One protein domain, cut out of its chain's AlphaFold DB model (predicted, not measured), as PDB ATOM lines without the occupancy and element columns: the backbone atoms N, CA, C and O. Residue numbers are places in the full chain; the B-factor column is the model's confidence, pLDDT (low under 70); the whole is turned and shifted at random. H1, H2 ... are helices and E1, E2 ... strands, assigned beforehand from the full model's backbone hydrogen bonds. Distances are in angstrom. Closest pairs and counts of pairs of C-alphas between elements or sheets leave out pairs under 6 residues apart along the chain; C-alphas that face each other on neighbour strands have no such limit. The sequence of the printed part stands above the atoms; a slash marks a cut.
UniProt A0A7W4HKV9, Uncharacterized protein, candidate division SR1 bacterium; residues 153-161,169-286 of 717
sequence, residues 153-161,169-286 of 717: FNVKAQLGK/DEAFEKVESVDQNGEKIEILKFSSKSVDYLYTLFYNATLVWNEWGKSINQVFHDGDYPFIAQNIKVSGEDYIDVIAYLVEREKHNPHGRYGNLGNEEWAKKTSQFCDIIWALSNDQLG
ATOM      1  N   PHE A 153     110.924 116.005  62.428       75.00
ATOM      2  CA  PHE A 153     112.259 115.848  61.837       75.00
ATOM      3  C   PHE A 153     112.367 116.531  60.464       75.00
ATOM      4  O   PHE A 153     113.309 117.289  60.231       75.00
ATOM      5  N   ASN A 154     111.390 116.323  59.577       71.50
ATOM      6  CA  ASN A 154     111.380 116.937  58.248       71.50
ATOM      7  C   ASN A 154     111.318 118.475  58.322       71.50
ATOM      8  O   ASN A 154     112.058 119.156  57.609       71.50
ATOM      9  N   VAL A 155     110.513 119.033  59.232       73.06
ATOM     10  CA  VAL A 155     110.467 120.483  59.501       73.06
ATOM     11  C   VAL A 155     111.806 120.986  60.037       73.06
ATOM     12  O   VAL A 155     112.345 121.966  59.523       73.06
ATOM     13  N   LYS A 156     112.388 120.295  61.023       75.56
ATOM     14  CA  LYS A 156     113.694 120.631  61.612       75.56
ATOM     15  C   LYS A 156     114.805 120.613  60.557       75.56
ATOM     16  O   LYS A 156     115.633 121.523  60.523       75.56
ATOM     17  N   ALA A 157     114.792 119.636  59.650       74.38
ATOM     18  CA  ALA A 157     115.746 119.523  58.550       74.38
ATOM     19  C   ALA A 157     115.645 120.695  57.559       74.38
ATOM     20  O   ALA A 157     116.676 121.270  57.187       74.38
ATOM     21  N   GLN A 158     114.422 121.078  57.171       73.88
ATOM     22  CA  GLN A 158     114.174 122.210  56.270       73.88
ATOM     23  C   GLN A 158     114.516 123.552  56.916       73.88
ATOM     24  O   GLN A 158     115.154 124.399  56.291       73.88
ATOM     25  N   LEU A 159     114.144 123.737  58.181       78.00
ATOM     26  CA  LEU A 159     114.460 124.952  58.918       78.00
ATOM     27  C   LEU A 159     115.970 125.099  59.117       78.00
ATOM     28  O   LEU A 159     116.526 126.165  58.866       78.00
ATOM     29  N   GLY A 160     116.650 124.007  59.480       77.81
ATOM     30  CA  GLY A 160     118.107 123.975  59.581       77.81
ATOM     31  C   GLY A 160     118.794 124.294  58.255       77.81
ATOM     32  O   GLY A 160     119.790 125.013  58.253       77.81
ATOM     33  N   LYS A 161     118.237 123.841  57.122       78.06
ATOM     34  CA  LYS A 161     118.732 124.210  55.789       78.06
ATOM     35  C   LYS A 161     118.605 125.705  55.538       78.06
ATOM     36  O   LYS A 161     119.597 126.335  55.193       78.06
ATOM     37  N   ASP A 169     127.728 128.095  58.939       86.88
ATOM     38  CA  ASP A 169     127.953 127.332  60.169       86.88
ATOM     39  C   ASP A 169     127.493 128.092  61.428       86.88
ATOM     40  O   ASP A 169     127.079 127.460  62.398       86.88
ATOM     41  N   GLU A 170     127.431 129.432  61.383       89.44
ATOM     42  CA  GLU A 170     126.899 130.271  62.475       89.44
ATOM     43  C   GLU A 170     125.397 130.069  62.715       89.44
ATOM     44  O   GLU A 170     124.847 130.590  63.686       89.44
ATOM     45  N   ALA A 171     124.707 129.324  61.846       88.38
ATOM     46  CA  ALA A 171     123.324 128.928  62.070       88.38
ATOM     47  C   ALA A 171     123.160 128.030  63.309       88.38
ATOM     48  O   ALA A 171     122.066 127.970  63.883       88.38
ATOM     49  N   PHE A 172     124.235 127.346  63.714       92.31
ATOM     50  CA  PHE A 172     124.229 126.352  64.777       92.31
ATOM     51  C   PHE A 172     125.234 126.695  65.877       92.31
ATOM     52  O   PHE A 172     126.275 127.301  65.632       92.31
ATOM     53  N   GLU A 173     124.948 126.240  67.088       91.75
ATOM     54  CA  GLU A 173     125.853 126.296  68.230       91.75
ATOM     55  C   GLU A 173     126.013 124.906  68.848       91.75
ATOM     56  O   GLU A 173     125.072 124.107  68.878       91.75
ATOM     57  N   LYS A 174     127.222 124.606  69.325       90.12
ATOM     58  CA  LYS A 174     127.503 123.389  70.086       90.12
ATOM     59  C   LYS A 174     127.196 123.634  71.553       90.12
ATOM     60  O   LYS A 174     127.692 124.599  72.129       90.12
ATOM     61  N   VAL A 175     126.426 122.738  72.154       87.19
ATOM     62  CA  VAL A 175     126.045 122.816  73.565       87.19
ATOM     63  C   VAL A 175     126.311 121.468  74.226       87.19
ATOM     64  O   VAL A 175     126.013 120.422  73.649       87.19
ATOM     65  N   GLU A 176     126.868 121.486  75.440       86.38
ATOM     66  CA  GLU A 176     126.966 120.278  76.265       86.38
ATOM     67  C   GLU A 176     125.563 119.825  76.697       86.38
ATOM     68  O   GLU A 176     124.744 120.612  77.178       86.38
ATOM     69  N   SER A 177     125.289 118.538  76.535       81.56
ATOM     70  CA  SER A 177     124.081 117.865  76.995       81.56
ATOM     71  C   SER A 177     124.443 116.526  77.635       81.56
ATOM     72  O   SER A 177     125.611 116.138  77.675       81.56
ATOM     73  N   VAL A 178     123.445 115.839  78.179       80.25
ATOM     74  CA  VAL A 178     123.600 114.550  78.849       80.25
ATOM     75  C   VAL A 178     122.742 113.540  78.105       80.25
ATOM     76  O   VAL A 178     121.567 113.806  77.845       80.25
ATOM     77  N   ASP A 179     123.334 112.417  77.714       76.06
ATOM     78  CA  ASP A 179     122.612 111.349  77.031       76.06
ATOM     79  C   ASP A 179     121.756 110.509  78.001       76.06
ATOM     80  O   ASP A 179     121.708 110.748  79.210       76.06
ATOM     81  N   GLN A 180     121.064 109.496  77.472       67.75
ATOM     82  CA  GLN A 180     120.202 108.608  78.263       67.75
ATOM     83  C   GLN A 180     120.965 107.776  79.314       67.75
ATOM     84  O   GLN A 180     120.340 107.245  80.230       67.75
ATOM     85  N   ASN A 181     122.294 107.681  79.208       76.06
ATOM     86  CA  ASN A 181     123.168 106.937  80.114       76.06
ATOM     87  C   ASN A 181     123.896 107.847  81.120       76.06
ATOM     88  O   ASN A 181     124.678 107.356  81.934       76.06
ATOM     89  N   GLY A 182     123.641 109.161  81.095       71.31
ATOM     90  CA  GLY A 182     124.308 110.119  81.974       71.31
ATOM     91  C   GLY A 182     125.665 110.611  81.456       71.31
ATOM     92  O   GLY A 182     126.364 111.321  82.182       71.31
ATOM     93  N   GLU A 183     126.054 110.265  80.225       81.62
ATOM     94  CA  GLU A 183     127.316 110.699  79.625       81.62
ATOM     95  C   GLU A 183     127.186 112.087  78.998       81.62
ATOM     96  O   GLU A 183     126.179 112.435  78.374       81.62
ATOM     97  N   LYS A 184     128.238 112.897  79.145       81.00
ATOM     98  CA  LYS A 184     128.314 114.203  78.491       81.00
ATOM     99  C   LYS A 184     128.459 114.025  76.983       81.00
ATOM    100  O   LYS A 184     129.444 113.456  76.515       81.00
ATOM    101  N   ILE A 185     127.525 114.593  76.234       82.00
ATOM    102  CA  ILE A 185     127.540 114.629  74.773       82.00
ATOM    103  C   ILE A 185     127.491 116.075  74.274       82.00
ATOM    104  O   ILE A 185     126.854 116.933  74.877       82.00
ATOM    105  N   GLU A 186     128.143 116.359  73.147       83.62
ATOM    106  CA  GLU A 186     127.935 117.618  72.425       83.62
ATOM    107  C   GLU A 186     126.762 117.467  71.455       83.62
ATOM    108  O   GLU A 186     126.778 116.594  70.579       83.62
ATOM    109  N   ILE A 187     125.776 118.353  71.570       87.19
ATOM    110  CA  ILE A 187     124.657 118.457  70.629       87.19
ATOM    111  C   ILE A 187     124.696 119.796  69.896       87.19
ATOM    112  O   ILE A 187     125.214 120.788  70.411       87.19
ATOM    113  N   LEU A 188     124.134 119.826  68.690       88.75
ATOM    114  CA  LEU A 188     123.931 121.060  67.941       88.75
ATOM    115  C   LEU A 188     122.522 121.597  68.186       88.75
ATOM    116  O   LEU A 188     121.536 120.870  68.056       88.75
ATOM    117  N   LYS A 189     122.435 122.891  68.495       89.25
ATOM    118  CA  LYS A 189     121.187 123.662  68.554       89.25
ATOM    119  C   LYS A 189     121.242 124.817  67.565       89.25
ATOM    120  O   LYS A 189     122.309 125.144  67.049       89.25
ATOM    121  N   PHE A 190     120.098 125.435  67.283       89.50
ATOM    122  CA  PHE A 190     120.100 126.720  66.587       89.50
ATOM    123  C   PHE A 190     120.782 127.776  67.447       89.50
ATOM    124  O   PHE A 190     120.482 127.890  68.633       89.50
ATOM    125  N   SER A 191     121.678 128.541  66.830       91.38
ATOM    126  CA  SER A 191     122.363 129.646  67.495       91.38
ATOM    127  C   SER A 191     121.390 130.757  67.892       91.38
ATOM    128  O   SER A 191     120.299 130.888  67.326       91.38
ATOM    129  N   SER A 192     121.811 131.624  68.814       88.56
ATOM    130  CA  SER A 192     121.072 132.848  69.162       88.56
ATOM    131  C   SER A 192     120.668 133.667  67.928       88.56
ATOM    132  O   SER A 192     119.510 134.057  67.813       88.56
ATOM    133  N   LYS A 193     121.581 133.819  66.960       88.69
ATOM    134  CA  LYS A 193     121.362 134.503  65.674       88.69
ATOM    135  C   LYS A 193     120.226 133.878  64.861       88.69
ATOM    136  O   LYS A 193     119.374 134.587  64.326       88.69
ATOM    137  N   SER A 194     120.187 132.548  64.791       89.94
ATOM    138  CA  SER A 194     119.093 131.817  64.148       89.94
ATOM    139  C   SER A 194     117.764 132.037  64.870       89.94
ATOM    140  O   SER A 194     116.749 132.286  64.223       89.94
ATOM    141  N   VAL A 195     117.762 132.001  66.205       90.12
ATOM    142  CA  VAL A 195     116.560 132.244  67.020       90.12
ATOM    143  C   VAL A 195     116.046 133.680  66.852       90.12
ATOM    144  O   VAL A 195     114.842 133.888  66.724       90.12
ATOM    145  N   ASP A 196     116.940 134.667  66.794       88.81
ATOM    146  CA  ASP A 196     116.608 136.070  66.525       88.81
ATOM    147  C   ASP A 196     115.990 136.275  65.138       88.81
ATOM    148  O   ASP A 196     115.007 137.006  64.968       88.81
ATOM    149  N   TYR A 197     116.518 135.575  64.135       89.81
ATOM    150  CA  TYR A 197     115.946 135.599  62.797       89.81
ATOM    151  C   TYR A 197     114.536 134.996  62.763       89.81
ATOM    152  O   TYR A 197     113.633 135.595  62.177       89.81
ATOM    153  N   LEU A 198     114.314 133.859  63.433       89.12
ATOM    154  CA  LEU A 198     112.983 133.251  63.544       89.12
ATOM    155  C   LEU A 198     112.000 134.181  64.261       89.12
ATOM    156  O   LEU A 198     110.909 134.421  63.742       89.12
ATOM    157  N   TYR A 199     112.410 134.780  65.381       90.00
ATOM    158  CA  TYR A 199     111.615 135.786  66.086       90.00
ATOM    159  C   TYR A 199     111.207 136.936  65.160       90.00
ATOM    160  O   TYR A 199     110.029 137.277  65.064       90.00
ATOM    161  N   THR A 200     112.157 137.464  64.391       90.62
ATOM    162  CA  THR A 200     111.916 138.544  63.425       90.62
ATOM    163  C   THR A 200     110.930 138.142  62.331       90.62
ATOM    164  O   THR A 200     110.054 138.934  61.971       90.62
ATOM    165  N   LEU A 201     111.044 136.922  61.793       89.81
ATOM    166  CA  LEU A 201     110.119 136.416  60.778       89.81
ATOM    167  C   LEU A 201     108.692 136.326  61.324       89.81
ATOM    168  O   LEU A 201     107.773 136.843  60.689       89.81
ATOM    169  N   PHE A 202     108.506 135.725  62.500       90.38
ATOM    170  CA  PHE A 202     107.186 135.581  63.116       90.38
ATOM    171  C   PHE A 202     106.581 136.926  63.529       90.38
ATOM    172  O   PHE A 202     105.406 137.172  63.254       90.38
ATOM    173  N   TYR A 203     107.390 137.830  64.087       91.31
ATOM    174  CA  TYR A 203     106.973 139.190  64.427       91.31
ATOM    175  C   TYR A 203     106.403 139.924  63.207       91.31
ATOM    176  O   TYR A 203     105.276 140.429  63.213       91.31
ATOM    177  N   ASN A 204     107.159 139.929  62.105       91.56
ATOM    178  CA  ASN A 204     106.741 140.593  60.875       91.56
ATOM    179  C   ASN A 204     105.609 139.847  60.153       91.56
ATOM    180  O   ASN A 204     104.779 140.493  59.512       91.56
ATOM    181  N   ALA A 205     105.513 138.521  60.289       90.06
ATOM    182  CA  ALA A 205     104.392 137.753  59.754       90.06
ATOM    183  C   ALA A 205     103.073 138.139  60.434       90.06
ATOM    184  O   ALA A 205     102.070 138.356  59.750       90.06
ATOM    185  N   THR A 206     103.089 138.323  61.757       88.38
ATOM    186  CA  THR A 206     101.942 138.831  62.521       88.38
ATOM    187  C   THR A 206     101.557 140.246  62.078       88.38
ATOM    188  O   THR A 206     100.371 140.525  61.894       88.38
ATOM    189  N   LEU A 207     102.528 141.133  61.818       88.44
ATOM    190  CA  LEU A 207     102.251 142.474  61.279       88.44
ATOM    191  C   LEU A 207     101.584 142.423  59.898       88.44
ATOM    192  O   LEU A 207     100.564 143.081  59.691       88.44
ATOM    193  N   VAL A 208     102.107 141.611  58.975       84.94
ATOM    194  CA  VAL A 208     101.510 141.419  57.641       84.94
ATOM    195  C   VAL A 208     100.090 140.858  57.749       84.94
ATOM    196  O   VAL A 208      99.175 141.345  57.084       84.94
ATOM    197  N   TRP A 209      99.883 139.864  58.613       85.88
ATOM    198  CA  TRP A 209      98.572 139.259  58.842       85.88
ATOM    199  C   TRP A 209      97.546 140.270  59.371       85.88
ATOM    200  O   TRP A 209      96.406 140.316  58.894       85.88
ATOM    201  N   ASN A 210      97.975 141.133  60.294       79.31
ATOM    202  CA  ASN A 210      97.162 142.214  60.840       79.31
ATOM    203  C   ASN A 210      96.873 143.311  59.800       79.31
ATOM    204  O   ASN A 210      95.744 143.799  59.736       79.31
ATOM    205  N   GLU A 211      97.841 143.672  58.944       78.38
ATOM    206  CA  GLU A 211      97.634 144.601  57.817       78.38
ATOM    207  C   GLU A 211      96.591 144.074  56.818       78.38
ATOM    208  O   GLU A 211      95.826 144.853  56.248       78.38
ATOM    209  N   TRP A 212      96.491 142.752  56.653       74.50
ATOM    210  CA  TRP A 212      95.418 142.104  55.885       74.50
ATOM    211  C   TRP A 212      94.061 142.078  56.611       74.50
ATOM    212  O   TRP A 212      93.097 141.496  56.106       74.50
ATOM    213  N   GLY A 213      93.963 142.700  57.788       73.94
ATOM    214  CA  GLY A 213      92.740 142.804  58.579       73.94
ATOM    215  C   GLY A 213      92.330 141.504  59.270       73.94
ATOM    216  O   GLY A 213      91.151 141.344  59.594       73.94
ATOM    217  N   LYS A 214      93.266 140.569  59.473       79.00
ATOM    218  CA  LYS A 214      93.016 139.267  60.108       79.00
ATOM    219  C   LYS A 214      93.598 139.235  61.523       79.00
ATOM    220  O   LYS A 214      94.528 139.966  61.827       79.00
ATOM    221  N   SER A 215      93.030 138.392  62.386       81.50
ATOM    222  CA  SER A 215      93.536 138.171  63.749       81.50
ATOM    223  C   SER A 215      94.417 136.928  63.800       81.50
ATOM    224  O   SER A 215      94.112 135.936  63.136       81.50
ATOM    225  N   ILE A 216      95.480 136.964  64.606       78.94
ATOM    226  CA  ILE A 216      96.375 135.820  64.830       78.94
ATOM    227  C   ILE A 216      95.643 134.615  65.452       78.94
ATOM    228  O   ILE A 216      95.974 133.471  65.158       78.94
ATOM    229  N   ASN A 217      94.544 134.861  66.173       76.56
ATOM    230  CA  ASN A 217      93.663 133.818  66.714       76.56
ATOM    231  C   ASN A 217      92.860 133.083  65.623       76.56
ATOM    232  O   ASN A 217      92.111 132.168  65.923       76.56
ATOM    233  N   GLN A 218      92.962 133.497  64.351       76.44
ATOM    234  CA  GLN A 218      92.457 132.722  63.205       76.44
ATOM    235  C   GLN A 218      93.463 131.661  62.730       76.44
ATOM    236  O   GLN A 218      93.182 130.951  61.765       76.44
ATOM    237  N   VAL A 219      94.661 131.639  63.322       75.62
ATOM    238  CA  VAL A 219      95.783 130.768  62.953       75.62
ATOM    239  C   VAL A 219      96.105 129.820  64.101       75.62
ATOM    240  O   VAL A 219      96.206 128.622  63.861       75.62
ATOM    241  N   PHE A 220      96.230 130.341  65.326       74.38
ATOM    242  CA  PHE A 220      96.493 129.544  66.524       74.38
ATOM    243  C   PHE A 220      95.241 129.456  67.395       74.38
ATOM    244  O   PHE A 220      94.583 130.461  67.670       74.38
ATOM    245  N   HIS A 221      94.895 128.231  67.768       65.69
ATOM    246  CA  HIS A 221      93.683 127.885  68.502       65.69
ATOM    247  C   HIS A 221      93.749 128.368  69.959       65.69
ATOM    248  O   HIS A 221      94.790 128.213  70.564       65.69
ATOM    249  N   ASP A 222      92.683 128.953  70.526       56.12
ATOM    250  CA  ASP A 222      92.564 129.343  71.953       56.12
ATOM    251  C   ASP A 222      93.781 130.058  72.591       56.12
ATOM    252  O   ASP A 222      93.971 130.050  73.806       56.12
ATOM    253  N   GLY A 223      94.595 130.747  71.785       53.34
ATOM    254  CA  GLY A 223      95.823 131.383  72.266       53.34
ATOM    255  C   GLY A 223      97.020 130.437  72.403       53.34
ATOM    256  O   GLY A 223      97.985 130.800  73.072       53.34
ATOM    257  N   ASP A 224      96.981 129.270  71.755       63.62
ATOM    258  CA  ASP A 224      98.120 128.393  71.501       63.62
ATOM    259  C   ASP A 224      99.282 129.207  70.942       63.62
ATOM    260  O   ASP A 224      99.109 130.138  70.147       63.62
ATOM    261  N   TYR A 225     100.487 128.855  71.384       72.50
ATOM    262  CA  TYR A 225     101.694 129.631  71.115       72.50
ATOM    263  C   TYR A 225     101.494 131.125  71.445       72.50
ATOM    264  O   TYR A 225     101.707 131.993  70.591       72.50
ATOM    265  N   PRO A 226     101.105 131.462  72.695       66.25
ATOM    266  CA  PRO A 226     100.763 132.833  73.081       66.25
ATOM    267  C   PRO A 226     101.940 133.791  72.884       66.25
ATOM    268  O   PRO A 226     101.745 134.984  72.663       66.25
ATOM    269  N   PHE A 227     103.164 133.261  72.888       72.31
ATOM    270  CA  PHE A 227     104.376 134.001  72.573       72.31
ATOM    271  C   PHE A 227     104.395 134.562  71.140       72.31
ATOM    272  O   PHE A 227     104.955 135.633  70.935       72.31
ATOM    273  N   ILE A 228     103.735 133.932  70.160       78.25
ATOM    274  CA  ILE A 228     103.595 134.496  68.806       78.25
ATOM    275  C   ILE A 228     102.637 135.690  68.816       78.25
ATOM    276  O   ILE A 228     102.927 136.724  68.218       78.25
ATOM    277  N   ALA A 229     101.509 135.574  69.520       70.31
ATOM    278  CA  ALA A 229     100.522 136.649  69.621       70.31
ATOM    279  C   ALA A 229     101.035 137.848  70.440       70.31
ATOM    280  O   ALA A 229     100.687 138.994  70.156       70.31
ATOM    281  N   GLN A 230     101.863 137.577  71.450       71.25
ATOM    282  CA  GLN A 230     102.432 138.572  72.362       71.25
ATOM    283  C   GLN A 230     103.805 139.085  71.919       71.25
ATOM    284  O   GLN A 230     104.358 139.951  72.591       71.25
ATOM    285  N   ASN A 231     104.344 138.587  70.801       83.06
ATOM    286  CA  ASN A 231     105.680 138.926  70.312       83.06
ATOM    287  C   ASN A 231     106.782 138.675  71.361       83.06
ATOM    288  O   ASN A 231     107.637 139.520  71.605       83.06
ATOM    289  N   ILE A 232     106.758 137.503  71.996       78.25
ATOM    290  CA  ILE A 232     107.768 137.068  72.965       78.25
ATOM    291  C   ILE A 232     108.765 136.149  72.253       78.25
ATOM    292  O   ILE A 232     108.382 135.151  71.643       78.25
ATOM    293  N   LYS A 233     110.057 136.470  72.357       85.38
ATOM    294  CA  LYS A 233     111.139 135.617  71.852       85.38
ATOM    295  C   LYS A 233     111.257 134.353  72.713       85.38
ATOM    296  O   LYS A 233     111.403 134.442  73.929       85.38
ATOM    297  N   VAL A 234     111.239 133.193  72.063       83.25
ATOM    298  CA  VAL A 234     111.337 131.858  72.681       83.25
ATOM    299  C   VAL A 234     112.487 131.045  72.077       83.25
ATOM    300  O   VAL A 234     113.284 131.586  71.307       83.25
ATOM    301  N   SER A 235     112.619 129.767  72.445       82.88
ATOM    302  CA  SER A 235     113.699 128.908  71.956       82.88
ATOM    303  C   SER A 235     113.493 128.478  70.496       82.88
ATOM    304  O   SER A 235     112.399 128.561  69.940       82.88
ATOM    305  N   GLY A 236     114.558 127.981  69.859       80.38
ATOM    306  CA  GLY A 236     114.472 127.425  68.505       80.38
ATOM    307  C   GLY A 236     113.525 126.223  68.391       80.38
ATOM    308  O   GLY A 236     112.873 126.070  67.362       80.38
ATOM    309  N   GLU A 237     113.416 125.408  69.444       81.50
ATOM    310  CA  GLU A 237     112.516 124.246  69.479       81.50
ATOM    311  C   GLU A 237     111.043 124.674  69.523       81.50
ATOM    312  O   GLU A 237     110.227 124.109  68.799       81.50
ATOM    313  N   ASP A 238     110.715 125.748  70.249       80.69
ATOM    314  CA  ASP A 238     109.354 126.303  70.267       80.69
ATOM    315  C   ASP A 238     108.929 126.788  68.867       80.69
ATOM    316  O   ASP A 238     107.795 126.571  68.439       80.69
ATOM    317  N   TYR A 239     109.845 127.401  68.105       82.75
ATOM    318  CA  TYR A 239     109.572 127.789  66.715       82.75
ATOM    319  C   TYR A 239     109.453 126.590  65.768       82.75
ATOM    320  O   TYR A 239     108.639 126.640  64.845       82.75
ATOM    321  N   ILE A 240     110.229 125.517  65.975       80.00
ATOM    322  CA  ILE A 240     110.063 124.262  65.222       80.00
ATOM    323  C   ILE A 240     108.654 123.716  65.448       80.00
ATOM    324  O   ILE A 240     107.987 123.360  64.477       80.00
ATOM    325  N   ASP A 241     108.187 123.705  66.696       76.44
ATOM    326  CA  ASP A 241     106.855 123.212  67.047       76.44
ATOM    327  C   ASP A 241     105.744 124.068  66.425       76.44
ATOM    328  O   ASP A 241     104.792 123.522  65.865       76.44
ATOM    329  N   VAL A 242     105.893 125.397  66.416       80.44
ATOM    330  CA  VAL A 242     104.965 126.302  65.712       80.44
ATOM    331  C   VAL A 242     104.938 126.013  64.213       80.44
ATOM    332  O   VAL A 242     103.866 125.936  63.614       80.44
ATOM    333  N   ILE A 243     106.101 125.862  63.570       79.06
ATOM    334  CA  ILE A 243     106.163 125.597  62.127       79.06
ATOM    335  C   ILE A 243     105.553 124.229  61.821       79.06
ATOM    336  O   ILE A 243     104.773 124.132  60.875       79.06
ATOM    337  N   ALA A 244     105.840 123.210  62.636       73.19
ATOM    338  CA  ALA A 244     105.243 121.882  62.526       73.19
ATOM    339  C   ALA A 244     103.710 121.941  62.617       73.19
ATOM    340  O   ALA A 244     103.030 121.393  61.749       73.19
ATOM    341  N   TYR A 245     103.174 122.699  63.579       75.44
ATOM    342  CA  TYR A 245     101.739 122.968  63.685       75.44
ATOM    343  C   TYR A 245     101.177 123.652  62.431       75.44
ATOM    344  O   TYR A 245     100.115 123.287  61.919       75.44
ATOM    345  N   LEU A 246     101.869 124.663  61.900       75.44
ATOM    346  CA  LEU A 246     101.363 125.419  60.757       75.44
ATOM    347  C   LEU A 246     101.294 124.572  59.474       75.44
ATOM    348  O   LEU A 246     100.316 124.709  58.734       75.44
ATOM    349  N   VAL A 247     102.260 123.674  59.243       67.25
ATOM    350  CA  VAL A 247     102.323 122.827  58.032       67.25
ATOM    351  C   VAL A 247     101.425 121.580  58.079       67.25
ATOM    352  O   VAL A 247     101.188 120.950  57.043       67.25
ATOM    353  N   GLU A 248     100.894 121.225  59.250       64.62
ATOM    354  CA  GLU A 248      99.954 120.112  59.419       64.62
ATOM    355  C   GLU A 248      98.602 120.393  58.725       64.62
ATOM    356  O   GLU A 248      98.103 121.521  58.726       64.62
ATOM    357  N   ARG A 249      98.001 119.378  58.083       54.03
ATOM    358  CA  ARG A 249      96.758 119.524  57.290       54.03
ATOM    359  C   ARG A 249      95.512 119.039  58.027       54.03
ATOM    360  O   ARG A 249      94.443 119.616  57.833       54.03
ATOM    361  N   GLU A 250      95.634 117.998  58.846       54.69
ATOM    362  CA  GLU A 250      94.537 117.487  59.670       54.69
ATOM    363  C   GLU A 250      94.464 118.286  60.965       54.69
ATOM    364  O   GLU A 250      95.086 117.962  61.968       54.69
ATOM    365  N   LYS A 251      93.707 119.381  60.920       57.81
ATOM    366  CA  LYS A 251      93.441 120.208  62.095       57.81
ATOM    367  C   LYS A 251      92.024 119.935  62.549       57.81
ATOM    368  O   LYS A 251      91.073 120.153  61.797       57.81
ATOM    369  N   HIS A 252      91.883 119.442  63.771       50.31
ATOM    370  CA  HIS A 252      90.579 119.381  64.407       50.31
ATOM    371  C   HIS A 252      90.136 120.819  64.695       50.31
ATOM    372  O   HIS A 252      90.836 121.511  65.423       50.31
ATOM    373  N   ASN A 253      89.029 121.288  64.105       49.34
ATOM    374  CA  ASN A 253      88.390 122.536  64.522       49.34
ATOM    375  C   ASN A 253      87.665 122.292  65.857       49.34
ATOM    376  O   ASN A 253      86.629 121.623  65.872       49.34
ATOM    377  N   PRO A 254      88.151 122.850  66.970       45.00
ATOM    378  CA  PRO A 254      87.584 122.613  68.293       45.00
ATOM    379  C   PRO A 254      86.383 123.523  68.599       45.00
ATOM    380  O   PRO A 254      85.674 123.293  69.574       45.00
ATOM    381  N   HIS A 255      86.048 124.488  67.726       45.72
ATOM    382  CA  HIS A 255      84.823 125.295  67.828       45.72
ATOM    383  C   HIS A 255      83.560 124.571  67.309       45.72
ATOM    384  O   HIS A 255      82.543 125.203  67.013       45.72
ATOM    385  N   GLY A 256      83.595 123.239  67.196       42.81
ATOM    386  CA  GLY A 256      82.385 122.411  67.209       42.81
ATOM    387  C   GLY A 256      81.489 122.466  65.969       42.81
ATOM    388  O   GLY A 256      80.360 121.977  66.018       42.81
ATOM    389  N   ARG A 257      81.947 122.991  64.825       39.56
ATOM    390  CA  ARG A 257      81.258 122.705  63.556       39.56
ATOM    391  C   ARG A 257      81.742 121.352  63.050       39.56
ATOM    392  O   ARG A 257      82.775 121.280  62.396       39.56
ATOM    393  N   TYR A 258      80.979 120.300  63.348       39.53
ATOM    394  CA  TYR A 258      81.125 118.922  62.845       39.53
ATOM    395  C   TYR A 258      80.960 118.816  61.309       39.53
ATOM    396  O   TYR A 258      80.171 118.026  60.799       39.53
ATOM    397  N   GLY A 259      81.669 119.640  60.538       51.78
ATOM    398  CA  GLY A 259      81.607 119.654  59.084       51.78
ATOM    399  C   GLY A 259      82.963 119.968  58.466       51.78
ATOM    400  O   GLY A 259      83.653 120.890  58.903       51.78
ATOM    401  N   ASN A 260      83.304 119.237  57.402       58.25
ATOM    402  CA  ASN A 260      84.550 119.366  56.631       58.25
ATOM    403  C   ASN A 260      84.902 120.826  56.270       58.25
ATOM    404  O   ASN A 260      86.068 121.201  56.290       58.25
ATOM    405  N   LEU A 261      83.892 121.677  56.055       54.22
ATOM    406  CA  LEU A 261      84.037 123.100  55.726       54.22
ATOM    407  C   LEU A 261      84.779 123.930  56.792       54.22
ATOM    408  O   LEU A 261      85.545 124.824  56.443       54.22
ATOM    409  N   GLY A 262      84.575 123.653  58.086       56.62
ATOM    410  CA  GLY A 262      85.229 124.403  59.168       56.62
ATOM    411  C   GLY A 262      86.719 124.078  59.294       56.62
ATOM    412  O   GLY A 262      87.532 124.974  59.512       56.62
ATOM    413  N   ASN A 263      87.077 122.807  59.103       61.84
ATOM    414  CA  ASN A 263      88.470 122.357  59.080       61.84
ATOM    415  C   ASN A 263      89.194 122.883  57.830       61.84
ATOM    416  O   ASN A 263      90.342 123.313  57.915       61.84
ATOM    417  N   GLU A 264      88.512 122.916  56.680       65.69
ATOM    418  CA  GLU A 264      89.051 123.466  55.429       65.69
ATOM    419  C   GLU A 264      89.347 124.970  55.520       65.69
ATOM    420  O   GLU A 264      90.399 125.423  55.059       65.69
ATOM    421  N   GLU A 265      88.451 125.755  56.129       67.62
ATOM    422  CA  GLU A 265      88.674 127.191  56.313       67.62
ATOM    423  C   GLU A 265      89.842 127.464  57.269       67.62
ATOM    424  O   GLU A 265      90.689 128.309  56.969       67.62
ATOM    425  N   TRP A 266      89.935 126.719  58.373       69.62
ATOM    426  CA  TRP A 266      91.041 126.844  59.323       69.62
ATOM    427  C   TRP A 266      92.386 126.456  58.699       69.62
ATOM    428  O   TRP A 266      93.347 127.230  58.741       69.62
ATOM    429  N   ALA A 267      92.435 125.307  58.017       67.50
ATOM    430  CA  ALA A 267      93.613 124.866  57.275       67.50
ATOM    431  C   ALA A 267      94.071 125.948  56.286       67.50
ATOM    432  O   ALA A 267      95.241 126.334  56.286       67.50
ATOM    433  N   LYS A 268      93.136 126.550  55.537       72.38
ATOM    434  CA  LYS A 268      93.432 127.656  54.617       72.38
ATOM    435  C   LYS A 268      94.084 128.856  55.314       72.38
ATOM    436  O   LYS A 268      94.997 129.446  54.741       72.38
ATOM    437  N   LYS A 269      93.643 129.246  56.515       76.50
ATOM    438  CA  LYS A 269      94.242 130.378  57.252       76.50
ATOM    439  C   LYS A 269      95.666 130.073  57.697       76.50
ATOM    440  O   LYS A 269      96.546 130.905  57.495       76.50
ATOM    441  N   THR A 270      95.896 128.876  58.226       72.75
ATOM    442  CA  THR A 270      97.236 128.448  58.647       72.75
ATOM    443  C   THR A 270      98.210 128.348  57.472       72.75
ATOM    444  O   THR A 270      99.323 128.859  57.571       72.75
ATOM    445  N   SER A 271      97.770 127.832  56.316       69.94
ATOM    446  CA  SER A 271      98.578 127.826  55.089       69.94
ATOM    447  C   SER A 271      98.911 129.240  54.613       69.94
ATOM    448  O   SER A 271     100.059 129.520  54.295       69.94
ATOM    449  N   GLN A 272      97.945 130.167  54.645       73.44
ATOM    450  CA  GLN A 272      98.205 131.568  54.295       73.44
ATOM    451  C   GLN A 272      99.214 132.239  55.239       73.44
ATOM    452  O   GLN A 272      99.955 133.117  54.807       73.44
ATOM    453  N   PHE A 273      99.235 131.865  56.519       80.44
ATOM    454  CA  PHE A 273     100.220 132.382  57.469       80.44
ATOM    455  C   PHE A 273     101.619 131.796  57.212       80.44
ATOM    456  O   PHE A 273     102.603 132.536  57.207       80.44
ATOM    457  N   CYS A 274     101.706 130.502  56.884       75.50
ATOM    458  CA  CYS A 274     102.931 129.880  56.367       75.50
ATOM    459  C   CYS A 274     103.467 130.585  55.115       75.50
ATOM    460  O   CYS A 274     104.664 130.858  55.038       75.50
ATOM    461  N   ASP A 275     102.591 130.914  54.158       70.94
ATOM    462  CA  ASP A 275     102.969 131.619  52.927       70.94
ATOM    463  C   ASP A 275     103.614 132.978  53.224       70.94
ATOM    464  O   ASP A 275     104.562 133.377  52.548       70.94
ATOM    465  N   ILE A 276     103.137 133.675  54.261       79.19
ATOM    466  CA  ILE A 276     103.743 134.928  54.720       79.19
ATOM    467  C   ILE A 276     105.141 134.668  55.278       79.19
ATOM    468  O   ILE A 276     106.081 135.323  54.839       79.19
ATOM    469  N   ILE A 277     105.308 133.719  56.207       80.69
ATOM    470  CA  ILE A 277     106.624 133.407  56.803       80.69
ATOM    471  C   ILE A 277     107.635 133.043  55.708       80.69
ATOM    472  O   ILE A 277     108.760 133.548  55.702       80.69
ATOM    473  N   TRP A 278     107.215 132.226  54.740       77.12
ATOM    474  CA  TRP A 278     108.023 131.881  53.574       77.12
ATOM    475  C   TRP A 278     108.367 133.106  52.719       77.12
ATOM    476  O   TRP A 278     109.518 133.297  52.330       77.12
ATOM    477  N   ALA A 279     107.401 133.982  52.444       74.19
ATOM    478  CA  ALA A 279     107.661 135.191  51.674       74.19
ATOM    479  C   ALA A 279     108.658 136.118  52.382       74.19
ATOM    480  O   ALA A 279     109.520 136.711  51.733       74.19
ATOM    481  N   LEU A 280     108.574 136.209  53.710       83.69
ATOM    482  CA  LEU A 280     109.475 137.004  54.541       83.69
ATOM    483  C   LEU A 280     110.899 136.430  54.604       83.69
ATOM    484  O   LEU A 280     111.854 137.192  54.762       83.69
ATOM    485  N   SER A 281     111.082 135.122  54.400       79.25
ATOM    486  CA  SER A 281     112.420 134.518  54.328       79.25
ATOM    487  C   SER A 281     113.155 134.780  53.000       79.25
ATOM    488  O   SER A 281     114.351 134.486  52.872       79.25
ATOM    489  N   ASN A 282     112.475 135.382  52.015       78.25
ATOM    490  CA  ASN A 282     113.028 135.669  50.694       78.25
ATOM    491  C   ASN A 282     114.148 136.725  50.734       78.25
ATOM    492  O   ASN A 282     114.007 137.805  51.314       78.25
ATOM    493  N   ASP A 283     115.243 136.466  50.014       74.00
ATOM    494  CA  ASP A 283     116.414 137.355  49.987       74.00
ATOM    495  C   ASP A 283     116.145 138.739  49.396       74.00
ATOM    496  O   ASP A 283     116.877 139.679  49.707       74.00
ATOM    497  N   GLN A 284     115.088 138.891  48.589       74.38
ATOM    498  CA  GLN A 284     114.682 140.194  48.055       74.38
ATOM    499  C   GLN A 284     114.288 141.187  49.156       74.38
ATOM    500  O   GLN A 284     114.419 142.391  48.947       74.38
ATOM    501  N   LEU A 285     113.816 140.703  50.310       75.44
ATOM    502  CA  LEU A 285     113.490 141.549  51.460       75.44
ATOM    503  C   LEU A 285     114.711 141.814  52.342       75.44
ATOM    504  O   LEU A 285     114.758 142.826  53.029       75.44
ATOM    505  N   GLY A 286     115.712 140.930  52.314       74.81
ATOM    506  CA  GLY A 286     116.958 141.125  53.053       74.81
ATOM    507  C   GLY A 286     116.797 141.150  54.577       74.81
ATOM    508  O   GLY A 286     117.660 141.712  55.242       74.81
TER     509      GLY A 286
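AT A GLANCE: This is residues 153 to 161 and 169 to 286 of the 717 residues of an uncharacterized protein of candidate division SR1 bacterium (UniProt A0A7W4HKV9). Look for a two-stranded hairpin, E1 and E2, reaching away from one end of a group of crossed helices, in which H2, H4 and H5 meet pairwise as the three sides of a slanted triangle. H1 packs on H4, little H3 packs on H2, and two long loops run between the helices. The printed part has 127 residues with five named helices and two named strands, in the order H1, E1, E2, H2, H3, H4, H5; the sheet, E1 - E2, is antiparallel and the class is mostly helix. The whole is only just compact, close to loose, with a radius of gyration of the C-alphas of 16.7 A and spans of 51 by 38 by 24 A.

HOW THE PARTS SIT: Begin at the hairpin of E1, residues 172 to 178, and E2, residues 184 to 190: antiparallel at 147 degrees, with N 173 and O 189 2.9 A apart and N 177 and O 185 2.8 A apart, both within hydrogen-bond range. Next find H2, residues 192 to 211, and H4, residues 236 to 247, the hubs, each touching three helices. They touch, closest at the C-alphas of Val 195 and Gly 236, 5.5 A apart, at a steep tilt of 39 degrees, the same way. H5, residues 260 to 280, touches H2 at a steep tilt of 57 degrees, opposite ways; the closest C-alphas are those of Ala 205 and Ile 277, 5.7 A apart. H5 also touches H4 at a steep tilt of 49 degrees, opposite ways, closest at the C-alphas of Leu 246 and Thr 270, 5.5 A apart. H1, residues 153 to 161, touches H4 at a steep tilt of 66 degrees, opposite ways, closest at the C-alphas of Val 155 and Ala 244, 6.2 A apart. H3, residues 226 to 229, touches H2, closest at the C-alphas of Phe 202 and Ile 228, 6.8 A apart. H1 and H5 are apart. In H1, H2, H4 and H5 every O i to N i+4 pair is within hydrogen-bond range; H3 is too short for one.

IN THESE COORDINATES: Find C-alpha 172 at (124.229, 126.352, 64.777), where E1 begins its 18.4 A; E2 spans 19.1 A. From C-alpha 192 at (121.072, 132.848, 69.162), H2 runs 28.6 A. H4 spans 16.7 A, H1 12.2 A and H3 5.2 A. H5, 30.6 A long, ends at C-alpha 280, (109.475, 137.004, 54.541).

THE WHOLE: The C-alphas farthest apart, those of Asn 181 and Gly 213, are 51.7 A apart. Residues 162 to 168 are not printed; C-alphas 161 and 169 are 10.7 A apart across that cut. The links H2 to H3 and H4 to H5 are long. Mean pLDDT of the printed part is 75.8; 28 residues are under 70, among them 221 to 224 and 247 to 267.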